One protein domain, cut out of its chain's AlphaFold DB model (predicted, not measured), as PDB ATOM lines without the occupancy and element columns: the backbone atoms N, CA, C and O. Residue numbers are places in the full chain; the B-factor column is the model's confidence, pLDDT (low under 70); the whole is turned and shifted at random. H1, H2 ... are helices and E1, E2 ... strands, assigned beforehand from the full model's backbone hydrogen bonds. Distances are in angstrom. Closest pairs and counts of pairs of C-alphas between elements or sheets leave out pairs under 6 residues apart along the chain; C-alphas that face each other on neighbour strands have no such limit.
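This is residues 30 to 123 of the 141 residues of an uncharacterized protein of uncultured archaeon (UniProt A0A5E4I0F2). A twisted wall of four long antiparallel strands, E1 to E4, with the short strand E5 along one edge, has two helices over one face and the other face bare. H1 runs over E3, and the shorter H2 packs over E4 and E5. The printed part has 94 residues with two named helices and five named strands, in the order H1 E1 E2 E3 E4 H2 E5; the sheet runs E1, E2, E3, E4, E5 and is mixed, and the class is mixed, helices and strands. The whole is compact, with a radius of gyration of the C-alphas of 13.5 A and spans of 42 by 29 by 25 A.

E1, residues 46 to 55, E2, residues 61 to 71, E3, residues 78 to 86, and E4, residues 91 to 97, form a meander, each strand the antiparallel neighbour of the one before. E1 and E2 are a hairpin at 159 degrees, with N 51 and O 65 2.8 A apart, within hydrogen-bond range. E1 bends by 53 degrees at residue 49. E2 and E3 are a hairpin at 161 degrees, with N 66 and O 83 at 2.8 A. E3 and E4 are a hairpin at 165 degrees, with N 84 and O 94 at 2.8 A. E5, residues 117 to 119, is parallel to E4 at 17 degrees, with N 118 and O 95 at 3.1 A; E1 and E5 are the edge strands. H1, residues 30 to 40, is on the sheet at a height over the sheet of 9.1 A; it lies over E3 and runs along it, only just, at 28 degrees on the local plane. The closest C-alphas of H1 and E3 are those of Cys 35 and Phe 85, 7.7 A apart. H2, residues 103 to 109, is on the same face at a height over the sheet of 9.0 A, over E4 and, only just, with 3 C-alphas, over E5; it runs along E4 at 13 degrees on the local plane. E4, H2 and E5 form a strand-helix-strand unit, two parallel neighbour strands with a helix between, and its crossover is right-handed. The closest C-alphas of H2 and E5 are those of Ile 107 and His 117, 6.2 A apart. H1 and H2 are apart. In H1 and H2 every O i to N i+4 pair is within hydrogen-bond range.

E2 is 32.6 A long from first to last C-alpha, E3 26.4 A, E1 26.1 A, E4 18.1 A and H1 15.3 A. C-alpha 30, where H1 begins, is at (195.665, 75.573, 12.372). E2 begins at C-alpha 61, (189.778, 80.176, -2.936), and E5 ends at C-alpha 119, (169.280, 90.315, 8.005).

The two C-alphas farthest apart, those of Gly 59 and Ser 74, are 43.4 A apart. The printed part has no cut and no long link. The mean pLDDT of the printed part is 91.1, and no printed residue is under 70; E5 has a mean of 77.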
ATOM      1  N   GLU A  30     195.775  74.156  12.008       92.19
ATOM      2  CA  GLU A  30     195.665  75.573  12.372       92.19
ATOM      3  C   GLU A  30     194.383  76.222  11.840       92.19
ATOM      4  O   GLU A  30     193.734  76.995  12.541       92.19
ATOM      5  N   VAL A  31     193.998  75.906  10.599       92.06
ATOM      6  CA  VAL A  31     192.745  76.399  10.015       92.06
ATOM      7  C   VAL A  31     191.546  75.785  10.737       92.06
ATOM      8  O   VAL A  31     190.585  76.497  11.018       92.06
ATOM      9  N   LYS A  32     191.602  74.489  11.079       94.00
ATOM     10  CA  LYS A  32     190.556  73.816  11.871       94.00
ATOM     11  C   LYS A  32     190.352  74.510  13.212       94.00
ATOM     12  O   LYS A  32     189.217  74.837  13.544       94.00
ATOM     13  N   ASP A  33     191.440  74.757  13.935       96.00
ATOM     14  CA  ASP A  33     191.422  75.436  15.232       96.00
ATOM     15  C   ASP A  33     190.851  76.858  15.121       96.00
ATOM     16  O   ASP A  33     189.992  77.246  15.912       96.00
ATOM     17  N   TRP A  34     191.245  77.618  14.095       95.56
ATOM     18  CA  TRP A  34     190.695  78.953  13.852       95.56
ATOM     19  C   TRP A  34     189.187  78.935  13.547       95.56
ATOM     20  O   TRP A  34     188.431  79.712  14.143       95.56
ATOM     21  N   CYS A  35     188.731  78.038  12.664       95.44
ATOM     22  CA  CYS A  35     187.307  77.866  12.378       95.44
ATOM     23  C   CYS A  35     186.545  77.486  13.652       95.44
ATOM     24  O   CYS A  35     185.530  78.103  13.963       95.44
ATOM     25  N   GLN A  36     187.054  76.513  14.417       96.50
ATOM     26  CA  GLN A  36     186.440  76.049  15.660       96.50
ATOM     27  C   GLN A  36     186.287  77.190  16.669       96.50
ATOM     28  O   GLN A  36     185.166  77.480  17.082       96.50
ATOM     29  N   LYS A  37     187.373  77.904  16.988       96.12
ATOM     30  CA  LYS A  37     187.339  79.049  17.910       96.12
ATOM     31  C   LYS A  37     186.379  80.138  17.451       96.12
ATOM     32  O   LYS A  37     185.761  80.801  18.276       96.12
ATOM     33  N   THR A  38     186.246  80.339  16.140       95.56
ATOM     34  CA  THR A  38     185.292  81.315  15.602       95.56
ATOM     35  C   THR A  38     183.850  80.855  15.794       95.56
ATOM     36  O   THR A  38     183.025  81.652  16.225       95.56
ATOM     37  N   LEU A  39     183.542  79.581  15.535       96.88
ATOM     38  CA  LEU A  39     182.206  79.012  15.740       96.88
ATOM     39  C   LEU A  39     181.812  78.955  17.226       96.88
ATOM     40  O   LEU A  39     180.653  79.199  17.554       96.88
ATOM     41  N   GLU A  40     182.767  78.690  18.121       96.75
ATOM     42  CA  GLU A  40     182.571  78.647  19.580       96.75
ATOM     43  C   GLU A  40     182.171  80.005  20.178       96.75
ATOM     44  O   GLU A  40     181.500  80.041  21.206       96.75
ATOM     45  N   LYS A  41     182.486  81.129  19.512       95.56
ATOM     46  CA  LYS A  41     181.982  82.462  19.902       95.56
ATOM     47  C   LYS A  41     180.450  82.535  19.894       95.56
ATOM     48  O   LYS A  41     179.864  83.341  20.613       95.56
ATOM     49  N   PHE A  42     179.801  81.708  19.077       95.56
ATOM     50  CA  PHE A  42     178.353  81.655  18.908       95.56
ATOM     51  C   PHE A  42     177.755  80.541  19.775       95.56
ATOM     52  O   PHE A  42     177.099  79.639  19.266       95.56
ATOM     53  N   GLU A  43     177.970  80.595  21.091       95.81
ATOM     54  CA  GLU A  43     177.558  79.547  22.049       95.81
ATOM     55  C   GLU A  43     176.054  79.211  22.021       95.81
ATOM     56  O   GLU A  43     175.638  78.106  22.363       95.81
ATOM     57  N   PHE A  44     175.226  80.160  21.578       95.12
ATOM     58  CA  PHE A  44     173.780  80.003  21.426       95.12
ATOM     59  C   PHE A  44     173.377  79.298  20.116       95.12
ATOM     60  O   PHE A  44     172.191  79.053  19.893       95.12
ATOM     61  N   VAL A  45     174.337  78.974  19.245       97.44
ATOM     62  CA  VAL A  45     174.124  78.284  17.967       97.44
ATOM     63  C   VAL A  45     174.558  76.825  18.079       97.44
ATOM     64  O   VAL A  45     175.699  76.504  18.398       97.44
ATOM     65  N   LYS A  46     173.649  75.913  17.734       97.75
ATOM     66  CA  LYS A  46     173.924  74.480  17.599       97.75
ATOM     67  C   LYS A  46     174.372  74.184  16.170       97.75
ATOM     68  O   LYS A  46     173.535  74.045  15.276       97.75
ATOM     69  N   TRP A  47     175.683  74.133  15.950       98.00
ATOM     70  CA  TRP A  47     176.289  73.804  14.656       98.00
ATOM     71  C   TRP A  47     176.017  72.342  14.258       98.00
ATOM     72  O   TRP A  47     176.100  71.454  15.102       98.00
ATOM     73  N   ASP A  48     175.684  72.092  12.987       97.62
ATOM     74  CA  ASP A  48     175.305  70.755  12.482       97.62
ATOM     75  C   ASP A  48     176.139  70.341  11.261       97.62
ATOM     76  O   ASP A  48     176.857  69.341  11.280       97.62
ATOM     77  N   ARG A  49     176.075  71.118  10.176       96.62
ATOM     78  CA  ARG A  49     176.640  70.731   8.871       96.62
ATOM     79  C   ARG A  49     177.542  71.812   8.314       96.62
ATOM     80  O   ARG A  49     177.435  72.977   8.684       96.62
ATOM     81  N   PHE A  50     178.380  71.435   7.355       96.94
ATOM     82  CA  PHE A  50     179.095  72.391   6.526       96.94
ATOM     83  C   PHE A  50     179.115  71.955   5.060       96.94
ATOM     84  O   PHE A  50     178.997  70.771   4.745       96.94
ATOM     85  N   THR A  51     179.270  72.921   4.163       95.19
ATOM     86  CA  THR A  51     179.581  72.704   2.749       95.19
ATOM     87  C   THR A  51     180.940  73.311   2.432       95.19
ATOM     88  O   THR A  51     181.416  74.214   3.122       95.19
ATOM     89  N   LYS A  52     181.576  72.797   1.379       93.31
ATOM     90  CA  LYS A  52     182.834  73.313   0.849       93.31
ATOM     91  C   LYS A  52     182.668  73.578  -0.638       93.31
ATOM     92  O   LYS A  52     182.212  72.696  -1.363       93.31
ATOM     93  N   ILE A  53     183.109  74.745  -1.090       92.00
ATOM     94  CA  ILE A  53     183.242  75.071  -2.512       92.00
ATOM     95  C   ILE A  53     184.624  75.661  -2.797       92.00
ATOM     96  O   ILE A  53     185.310  76.134  -1.890       92.00
ATOM     97  N   ILE A  54     185.022  75.637  -4.067       92.44
ATOM     98  CA  ILE A  54     186.094  76.492  -4.581       92.44
ATOM     99  C   ILE A  54     185.407  77.663  -5.284       92.44
ATOM    100  O   ILE A  54     184.686  77.461  -6.263       92.44
ATOM    101  N   ALA A  55     185.580  78.869  -4.754       89.19
ATOM    102  CA  ALA A  55     185.005  80.088  -5.303       89.19
ATOM    103  C   ALA A  55     185.922  80.642  -6.400       89.19
ATOM    104  O   ALA A  55     186.858  81.400  -6.142       89.19
ATOM    105  N   THR A  56     185.651  80.253  -7.646       89.88
ATOM    106  CA  THR A  56     186.470  80.644  -8.807       89.88
ATOM    107  C   THR A  56     186.375  82.138  -9.119       89.88
ATOM    108  O   THR A  56     187.352  82.773  -9.506       89.88
ATOM    109  N   ASN A  57     185.222  82.750  -8.845       86.62
ATOM    110  CA  ASN A  57     185.002  84.194  -8.943       86.62
ATOM    111  C   ASN A  57     185.765  85.015  -7.885       86.62
ATOM    112  O   ASN A  57     185.800  86.237  -7.982       86.62
ATOM    113  N   MET A  58     186.356  84.360  -6.884       80.06
ATOM    114  CA  MET A  58     187.148  84.981  -5.818       80.06
ATOM    115  C   MET A  58     188.642  84.634  -5.924       80.06
ATOM    116  O   MET A  58     189.387  84.839  -4.967       80.06
ATOM    117  N   GLY A  59     189.087  84.129  -7.082       87.38
ATOM    118  CA  GLY A  59     190.483  83.752  -7.321       87.38
ATOM    119  C   GLY A  59     190.820  82.333  -6.863       87.38
ATOM    120  O   GLY A  59     191.879  82.123  -6.286       87.38
ATOM    121  N   ASP A  60     189.914  81.381  -7.105       89.50
ATOM    122  CA  ASP A  60     190.076  79.955  -6.782       89.50
ATOM    123  C   ASP A  60     190.382  79.681  -5.295       89.50
ATOM    124  O   ASP A  60     191.243  78.871  -4.953       89.50
ATOM    125  N   VAL A  61     189.648  80.345  -4.397       91.50
ATOM    126  CA  VAL A  61     189.778  80.176  -2.936       91.50
ATOM    127  C   VAL A  61     188.806  79.138  -2.386       91.50
ATOM    128  O   VAL A  61     187.703  78.949  -2.908       91.50
ATOM    129  N   HIS A  62     189.180  78.483  -1.292       93.44
ATOM    130  CA  HIS A  62     188.303  77.569  -0.578       93.44
ATOM    131  C   HIS A  62     187.347  78.332   0.333       93.44
ATOM    132  O   HIS A  62     187.758  79.087   1.216       93.44
ATOM    133  N   VAL A  63     186.053  78.064   0.160       93.94
ATOM    134  CA  VAL A  63     185.003  78.591   1.029       93.94
ATOM    135  C   VAL A  63     184.343  77.450   1.785       93.94
ATOM    136  O   VAL A  63     183.883  76.481   1.175       93.94
ATOM    137  N   VAL A  64     184.276  77.580   3.109       95.50
ATOM    138  CA  VAL A  64     183.524  76.676   3.989       95.50
ATOM    139  C   VAL A  64     182.324  77.409   4.540       95.50
ATOM    140  O   VAL A  64     182.499  78.395   5.241       95.50
ATOM    141  N   SER A  65     181.120  76.920   4.261       96.56
ATOM    142  CA  SER A  65     179.897  77.442   4.877       96.56
ATOM    143  C   SER A  65     179.420  76.486   5.957       96.56
ATOM    144  O   SER A  65     179.107  75.339   5.659       96.56
ATOM    145  N   CYS A  66     179.368  76.948   7.199       97.50
ATOM    146  CA  CYS A  66     178.860  76.225   8.356       97.50
ATOM    147  C   CYS A  66     177.407  76.618   8.619       97.50
ATOM    148  O   CYS A  66     177.066  77.797   8.578       97.50
ATOM    149  N   TYR A  67     176.568  75.629   8.917       97.75
ATOM    150  CA  TYR A  67     175.138  75.779   9.159       97.75
ATOM    151  C   TYR A  67     174.821  75.349  10.588       97.75
ATOM    152  O   TYR A  67     175.216  74.262  11.026       97.75
ATOM    153  N   GLY A  68     174.092  76.196  11.302       97.56
ATOM    154  CA  GLY A  68     173.681  75.954  12.677       97.56
ATOM    155  C   GLY A  68     172.270  76.444  12.958       97.56
ATOM    156  O   GLY A  68     171.651  77.123  12.136       97.56
ATOM    157  N   TRP A  69     171.767  76.080  14.133       97.06
ATOM    158  CA  TRP A  69     170.398  76.361  14.550       97.06
ATOM    159  C   TRP A  69     170.345  76.986  15.939       97.06
ATOM    160  O   TRP A  69     171.061  76.563  16.843       97.06
ATOM    161  N   ILE A  70     169.446  77.945  16.123       95.69
ATOM    162  CA  ILE A  70     169.092  78.518  17.420       95.69
ATOM    163  C   ILE A  70     167.668  78.062  17.731       95.69
ATOM    164  O   ILE A  70     166.750  78.280  16.934       95.69
ATOM    165  N   ASP A  71     167.478  77.409  18.874       94.12
ATOM    166  CA  ASP A  71     166.138  77.027  19.316       94.12
ATOM    167  C   ASP A  71     165.350  78.285  19.711       94.12
ATOM    168  O   ASP A  71     165.856  79.154  20.429       94.12
ATOM    169  N   ARG A  72     164.107  78.396  19.235       89.81
ATOM    170  CA  ARG A  72     163.209  79.482  19.630       89.81
ATOM    171  C   ARG A  72     162.434  79.071  20.873       89.81
ATOM    172  O   ARG A  72     161.961  77.950  20.990       89.81
ATOM    173  N   GLU A  73     162.270  80.010  21.793       88.69
ATOM    174  CA  GLU A  73     161.511  79.780  23.030       88.69
ATOM    175  C   GLU A  73     159.992  79.796  22.793       88.69
ATOM    176  O   GLU A  73     159.231  79.226  23.569       88.69
ATOM    177  N   SER A  74     159.535  80.474  21.733       85.50
ATOM    178  CA  SER A  74     158.120  80.785  21.504       85.50
ATOM    179  C   SER A  74     157.370  79.785  20.626       85.50
ATOM    180  O   SER A  74     156.142  79.825  20.580       85.50
ATOM    181  N   ASP A  75     158.075  78.943  19.871       84.88
ATOM    182  CA  ASP A  75     157.477  77.999  18.932       84.88
ATOM    183  C   ASP A  75     158.379  76.769  18.722       84.88
ATOM    184  O   ASP A  75     159.482  76.684  19.252       84.88
ATOM    185  N   ALA A  76     157.885  75.781  17.970       87.31
ATOM    186  CA  ALA A  76     158.641  74.570  17.647       87.31
ATOM    187  C   ALA A  76     159.658  74.772  16.503       87.31
ATOM    188  O   ALA A  76     160.336  73.819  16.109       87.31
ATOM    189  N   TYR A  77     159.737  75.973  15.924       89.19
ATOM    190  CA  TYR A  77     160.665  76.274  14.845       89.19
ATOM    191  C   TYR A  77     162.019  76.715  15.404       89.19
ATOM    192  O   TYR A  77     162.199  77.007  16.585       89.19
ATOM    193  N   LYS A  78     163.008  76.746  14.516       92.38
ATOM    194  CA  LYS A  78     164.371  77.163  14.830       92.38
ATOM    195  C   LYS A  78     164.775  78.293  13.912       92.38
ATOM    196  O   LYS A  78     164.327  78.355  12.765       92.38
ATOM    197  N   ASP A  79     165.634  79.163  14.413       93.56
ATOM    198  CA  ASP A  79     166.352  80.088  13.555       93.56
ATOM    199  C   ASP A  79     167.582  79.404  12.974       93.56
ATOM    200  O   ASP A  79     168.271  78.679  13.686       93.56
ATOM    201  N   PHE A  80     167.862  79.628  11.695       93.75
ATOM    202  CA  PHE A  80     169.097  79.155  11.081       93.75
ATOM    203  C   PHE A  80     170.168  80.240  11.140       93.75
ATOM    204  O   PHE A  80     169.865  81.433  11.053       93.75
ATOM    205  N   VAL A  81     171.420  79.808  11.233       95.38
ATOM    206  CA  VAL A  81     172.613  80.646  11.123       95.38
ATOM    207  C   VAL A  81     173.552  80.023  10.099       95.38
ATOM    208  O   VAL A  81     173.749  78.808  10.089       95.38
ATOM    209  N   VAL A  82     174.134  80.859   9.245       95.88
ATOM    210  CA  VAL A  82     175.187  80.477   8.302       95.88
ATOM    211  C   VAL A  82     176.410  81.340   8.554       95.88
ATOM    212  O   VAL A  82     176.279  82.558   8.618       95.88
ATOM    213  N   ILE A  83     177.587  80.724   8.659       95.75
ATOM    214  CA  ILE A  83     178.879  81.421   8.656       95.75
ATOM    215  C   ILE A  83     179.717  80.863   7.515       95.75
ATOM    216  O   ILE A  83     179.917  79.654   7.446       95.75
ATOM    217  N   ALA A  84     180.206  81.728   6.628       95.19
ATOM    218  CA  ALA A  84     181.114  81.342   5.558       95.19
ATOM    219  C   ALA A  84     182.533  81.851   5.827       95.19
ATOM    220  O   ALA A  84     182.740  83.039   6.069       95.19
ATOM    221  N   PHE A  85     183.507  80.953   5.732       95.06
ATOM    222  CA  PHE A  85     184.929  81.229   5.890       95.06
ATOM    223  C   PHE A  85     185.636  81.182   4.540       95.06
ATOM    224  O   PHE A  85     185.433  80.226   3.792       95.06
ATOM    225  N   VAL A  86     186.515  82.146   4.265       94.19
ATOM    226  CA  VAL A  86     187.522  82.045   3.198       94.19
ATOM    227  C   VAL A  86     188.810  81.531   3.828       94.19
ATOM    228  O   VAL A  86     189.462  82.224   4.613       94.19
ATOM    229  N   ILE A  87     189.158  80.287   3.507       94.12
ATOM    230  CA  ILE A  87     190.141  79.504   4.256       94.12
ATOM    231  C   ILE A  87     191.558  80.054   4.104       94.12
ATOM    232  O   ILE A  87     192.262  80.225   5.099       94.12
ATOM    233  N   GLU A  88     191.963  80.398   2.886       90.44
ATOM    234  CA  GLU A  88     193.294  80.935   2.594       90.44
ATOM    235  C   GLU A  88     193.559  82.256   3.321       90.44
ATOM    236  O   GLU A  88     194.698  82.548   3.675       90.44
ATOM    237  N   LYS A  89     192.505  83.046   3.555       90.75
ATOM    238  CA  LYS A  89     192.591  84.360   4.202       90.75
ATOM    239  C   LYS A  89     192.346  84.319   5.706       90.75
ATOM    240  O   LYS A  89     192.585  85.324   6.366       90.75
ATOM    241  N   ARG A  90     191.871  83.186   6.247       92.12
ATOM    242  CA  ARG A  90     191.375  83.075   7.633       92.12
ATOM    243  C   ARG A  90     190.391  84.207   7.953       92.12
ATOM    244  O   ARG A  90     190.501  84.893   8.966       92.12
ATOM    245  N   GLU A  91     189.442  84.406   7.043       92.06
ATOM    246  CA  GLU A  91     188.478  85.502   7.080       92.06
ATOM    247  C   GLU A  91     187.050  84.959   7.166       92.06
ATOM    248  O   GLU A  91     186.688  84.016   6.454       92.06
ATOM    249  N   VAL A  92     186.225  85.571   8.018       92.62
ATOM    250  CA  VAL A  92     184.771  85.399   7.961       92.62
ATOM    251  C   VAL A  92     184.254  86.259   6.820       92.62
ATOM    252  O   VAL A  92     184.285  87.480   6.895       92.62
ATOM    253  N   HIS A  93     183.784  85.616   5.761       90.56
ATOM    254  CA  HIS A  93     183.288  86.294   4.570       90.56
ATOM    255  C   HIS A  93     181.820  86.701   4.692       90.56
ATOM    256  O   HIS A  93     181.393  87.687   4.098       90.56
ATOM    257  N   LEU A  94     181.031  85.923   5.432       90.56
ATOM    258  CA  LEU A  94     179.592  86.120   5.525       90.56
ATOM    259  C   LEU A  94     179.060  85.527   6.820       90.56
ATOM    260  O   LEU A  94     179.425  84.408   7.182       90.56
ATOM    261  N   VAL A  95     178.121  86.234   7.440       92.50
ATOM    262  CA  VAL A  95     177.245  85.703   8.477       92.50
ATOM    263  C   VAL A  95     175.792  86.039   8.143       92.50
ATOM    264  O   VAL A  95     175.429  87.178   7.861       92.50
ATOM    265  N   MET A  96     174.921  85.036   8.158       91.38
ATOM    266  CA  MET A  96     173.486  85.213   7.930       91.38
ATOM    267  C   MET A  96     172.711  84.559   9.056       91.38
ATOM    268  O   MET A  96     173.078  83.480   9.514       91.38
ATOM    269  N   SER A  97     171.617  85.186   9.474       92.00
ATOM    270  CA  SER A  97     170.742  84.628  10.498       92.00
ATOM    271  C   SER A  97     169.289  84.960  10.217       92.00
ATOM    272  O   SER A  97     168.948  86.100   9.887       92.00
ATOM    273  N   SER A  98     168.412  83.977  10.417       91.88
ATOM    274  CA  SER A  98     166.972  84.235  10.459       91.88
ATOM    275  C   SER A  98     166.502  84.803  11.797       91.88
ATOM    276  O   SER A  98     165.338  85.186  11.911       91.88
ATOM    277  N   SER A  99     167.375  84.862  12.809       89.75
ATOM    278  CA  SER A  99     166.994  85.299  14.147       89.75
ATOM    279  C   SER A  99     167.021  86.811  14.291       89.75
ATOM    280  O   SER A  99     168.082  87.428  14.380       89.75
ATOM    281  N   ALA A 100     165.841  87.414  14.431       87.38
ATOM    282  CA  ALA A 100     165.740  88.823  14.798       87.38
ATOM    283  C   ALA A 100     166.291  89.090  16.215       87.38
ATOM    284  O   ALA A 100     166.900  90.132  16.435       87.38
ATOM    285  N   LYS A 101     166.112  88.145  17.156       89.69
ATOM    286  CA  LYS A 101     166.551  88.269  18.562       89.69
ATOM    287  C   LYS A 101     168.075  88.323  18.676       89.69
ATOM    288  O   LYS A 101     168.598  89.146  19.417       89.69
ATOM    289  N   TYR A 102     168.776  87.458  17.941       89.94
ATOM    290  CA  TYR A 102     170.232  87.319  18.047       89.94
ATOM    291  C   TYR A 102     171.020  88.130  17.009       89.94
ATOM    292  O   TYR A 102     172.243  88.150  17.075       89.94
ATOM    293  N   SER A 103     170.350  88.824  16.082       87.81
ATOM    294  CA  SER A 103     170.979  89.614  15.010       87.81
ATOM    295  C   SER A 103     172.055  90.584  15.518       87.81
ATOM    296  O   SER A 103     173.180  90.562  15.030       87.81
ATOM    297  N   GLU A 104     171.746  91.407  16.525       86.88
ATOM    298  CA  GLU A 104     172.717  92.374  17.069       86.88
ATOM    299  C   GLU A 104     173.898  91.673  17.746       86.88
ATOM    300  O   GLU A 104     175.051  92.014  17.497       86.88
ATOM    301  N   ARG A 105     173.627  90.617  18.522       90.75
ATOM    302  CA  ARG A 105     174.682  89.830  19.165       90.75
ATOM    303  C   ARG A 105     175.614  89.185  18.140       90.75
ATOM    304  O   ARG A 105     176.820  89.133  18.346       90.75
ATOM    305  N   ILE A 106     175.068  88.705  17.028       89.75
ATOM    306  CA  ILE A 106     175.851  88.145  15.925       89.75
ATOM    307  C   ILE A 106     176.776  89.210  15.319       89.75
ATOM    308  O   ILE A 106     177.947  88.917  15.091       89.75
ATOM    309  N   ILE A 107     176.293  90.441  15.119       87.31
ATOM    310  CA  ILE A 107     177.112  91.564  14.630       87.31
ATOM    311  C   ILE A 107     178.271  91.861  15.589       87.31
ATOM    312  O   ILE A 107     179.400  92.045  15.138       87.31
ATOM    313  N   GLU A 108     178.020  91.887  16.900       89.00
ATOM    314  CA  GLU A 108     179.067  92.100  17.911       89.00
ATOM    315  C   GLU A 108     180.169  91.039  17.835       89.00
ATOM    316  O   GLU A 108     181.350  91.367  17.911       89.00
ATOM    317  N   LEU A 109     179.799  89.770  17.641       89.19
ATOM    318  CA  LEU A 109     180.753  88.662  17.537       89.19
ATOM    319  C   LEU A 109     181.557  88.669  16.227       89.19
ATOM    320  O   LEU A 109     182.606  88.026  16.153       89.19
ATOM    321  N   CYS A 110     181.086  89.404  15.216       82.25
ATOM    322  CA  CYS A 110     181.765  89.631  13.939       82.25
ATOM    323  C   CYS A 110     182.628  90.904  13.958       82.25
ATOM    324  O   CYS A 110     182.729  91.596  12.944       82.25
ATOM    325  N   ASP A 111     183.186  91.254  15.122       80.88
ATOM    326  CA  ASP A 111     183.995  92.460  15.342       80.88
ATOM    327  C   ASP A 111     183.289  93.746  14.863       80.88
ATOM    328  O   ASP A 111     183.904  94.670  14.332       80.88
ATOM    329  N   HIS A 112     181.961  93.797  15.026       72.00
ATOM    330  CA  HIS A 112     181.080  94.883  14.586       72.00
ATOM    331  C   HIS A 112     181.098  95.185  13.082       72.00
ATOM    332  O   HIS A 112     180.546  96.208  12.659       72.00
ATOM    333  N   ASN A 113     181.663  94.303  12.253       80.69
ATOM    334  CA  ASN A 113     181.585  94.456  10.811       80.69
ATOM    335  C   ASN A 113     180.166  94.120  10.329       80.69
ATOM    336  O   ASN A 113     179.826  92.981  10.006       80.69
ATOM    337  N   ARG A 114     179.322  95.154  10.292       77.69
ATOM    338  CA  ARG A 114     177.915  95.064   9.882       77.69
ATOM    339  C   ARG A 114     177.742  94.568   8.452       77.69
ATOM    340  O   ARG A 114     176.705  93.985   8.164       77.69
ATOM    341  N   GLU A 115     178.730  94.766   7.583       84.25
ATOM    342  CA  GLU A 115     178.669  94.318   6.187       84.25
ATOM    343  C   GLU A 115     178.701  92.791   6.074       84.25
ATOM    344  O   GLU A 115     178.165  92.228   5.120       84.25
ATOM    345  N   LEU A 116     179.265  92.106   7.076       79.81
ATOM    346  CA  LEU A 116     179.263  90.648   7.130       79.81
ATOM    347  C   LEU A 116     177.889  90.088   7.495       79.81
ATOM    348  O   LEU A 116     177.594  88.957   7.117       79.81
ATOM    349  N   HIS A 117     177.054  90.847   8.214       80.94
ATOM    350  CA  HIS A 117     175.764  90.370   8.697       80.94
ATOM    351  C   HIS A 117     174.605  90.806   7.799       80.94
ATOM    352  O   HIS A 117     174.230  91.977   7.751       80.94
ATOM    353  N   ASN A 118     173.946  89.833   7.171       77.00
ATOM    354  CA  ASN A 118     172.743  90.085   6.384       77.00
ATOM    355  C   ASN A 118     171.487  89.631   7.131       77.00
ATOM    356  O   ASN A 118     171.293  88.442   7.398       77.00
ATOM    357  N   LYS A 119     170.596  90.589   7.420       74.38
ATOM    358  CA  LYS A 119     169.280  90.315   8.005       74.38
ATOM    359  C   LYS A 119     168.412  89.558   6.999       74.38
ATOM    360  O   LYS A 119     168.183  90.041   5.891       74.38
ATOM    361  N   CYS A 120     167.870  88.410   7.397       86.25
ATOM    362  CA  CYS A 120     166.898  87.703   6.570       86.25
ATOM    363  C   CYS A 120     165.567  88.467   6.481       86.25
ATOM    364  O   CYS A 120     165.041  88.967   7.477       86.25
ATOM    365  N   ILE A 121     165.011  88.505   5.272       86.94
ATOM    366  CA  ILE A 121     163.699  89.077   4.953       86.94
ATOM    367  C   ILE A 121     162.758  87.914   4.632       86.94
ATOM    368  O   ILE A 121     163.204  86.879   4.125       86.94
ATOM    369  N   ARG A 122     161.466  88.038   4.958       89.38
ATOM    370  CA  ARG A 122     160.508  86.980   4.634       89.38
ATOM    371  C   ARG A 122     160.258  86.966   3.129       89.38
ATOM    372  O   ARG A 122     160.180  88.012   2.493       89.38
ATOM    373  N   ILE A 123     160.147  85.771   2.559       92.44
ATOM    374  CA  ILE A 123     160.032  85.616   1.108       92.44
ATOM    375  C   ILE A 123     158.748  86.256   0.564       92.44
ATOM    376  O   ILE A 123     158.792  86.858  -0.502       92.44
TER     377      ILE A 123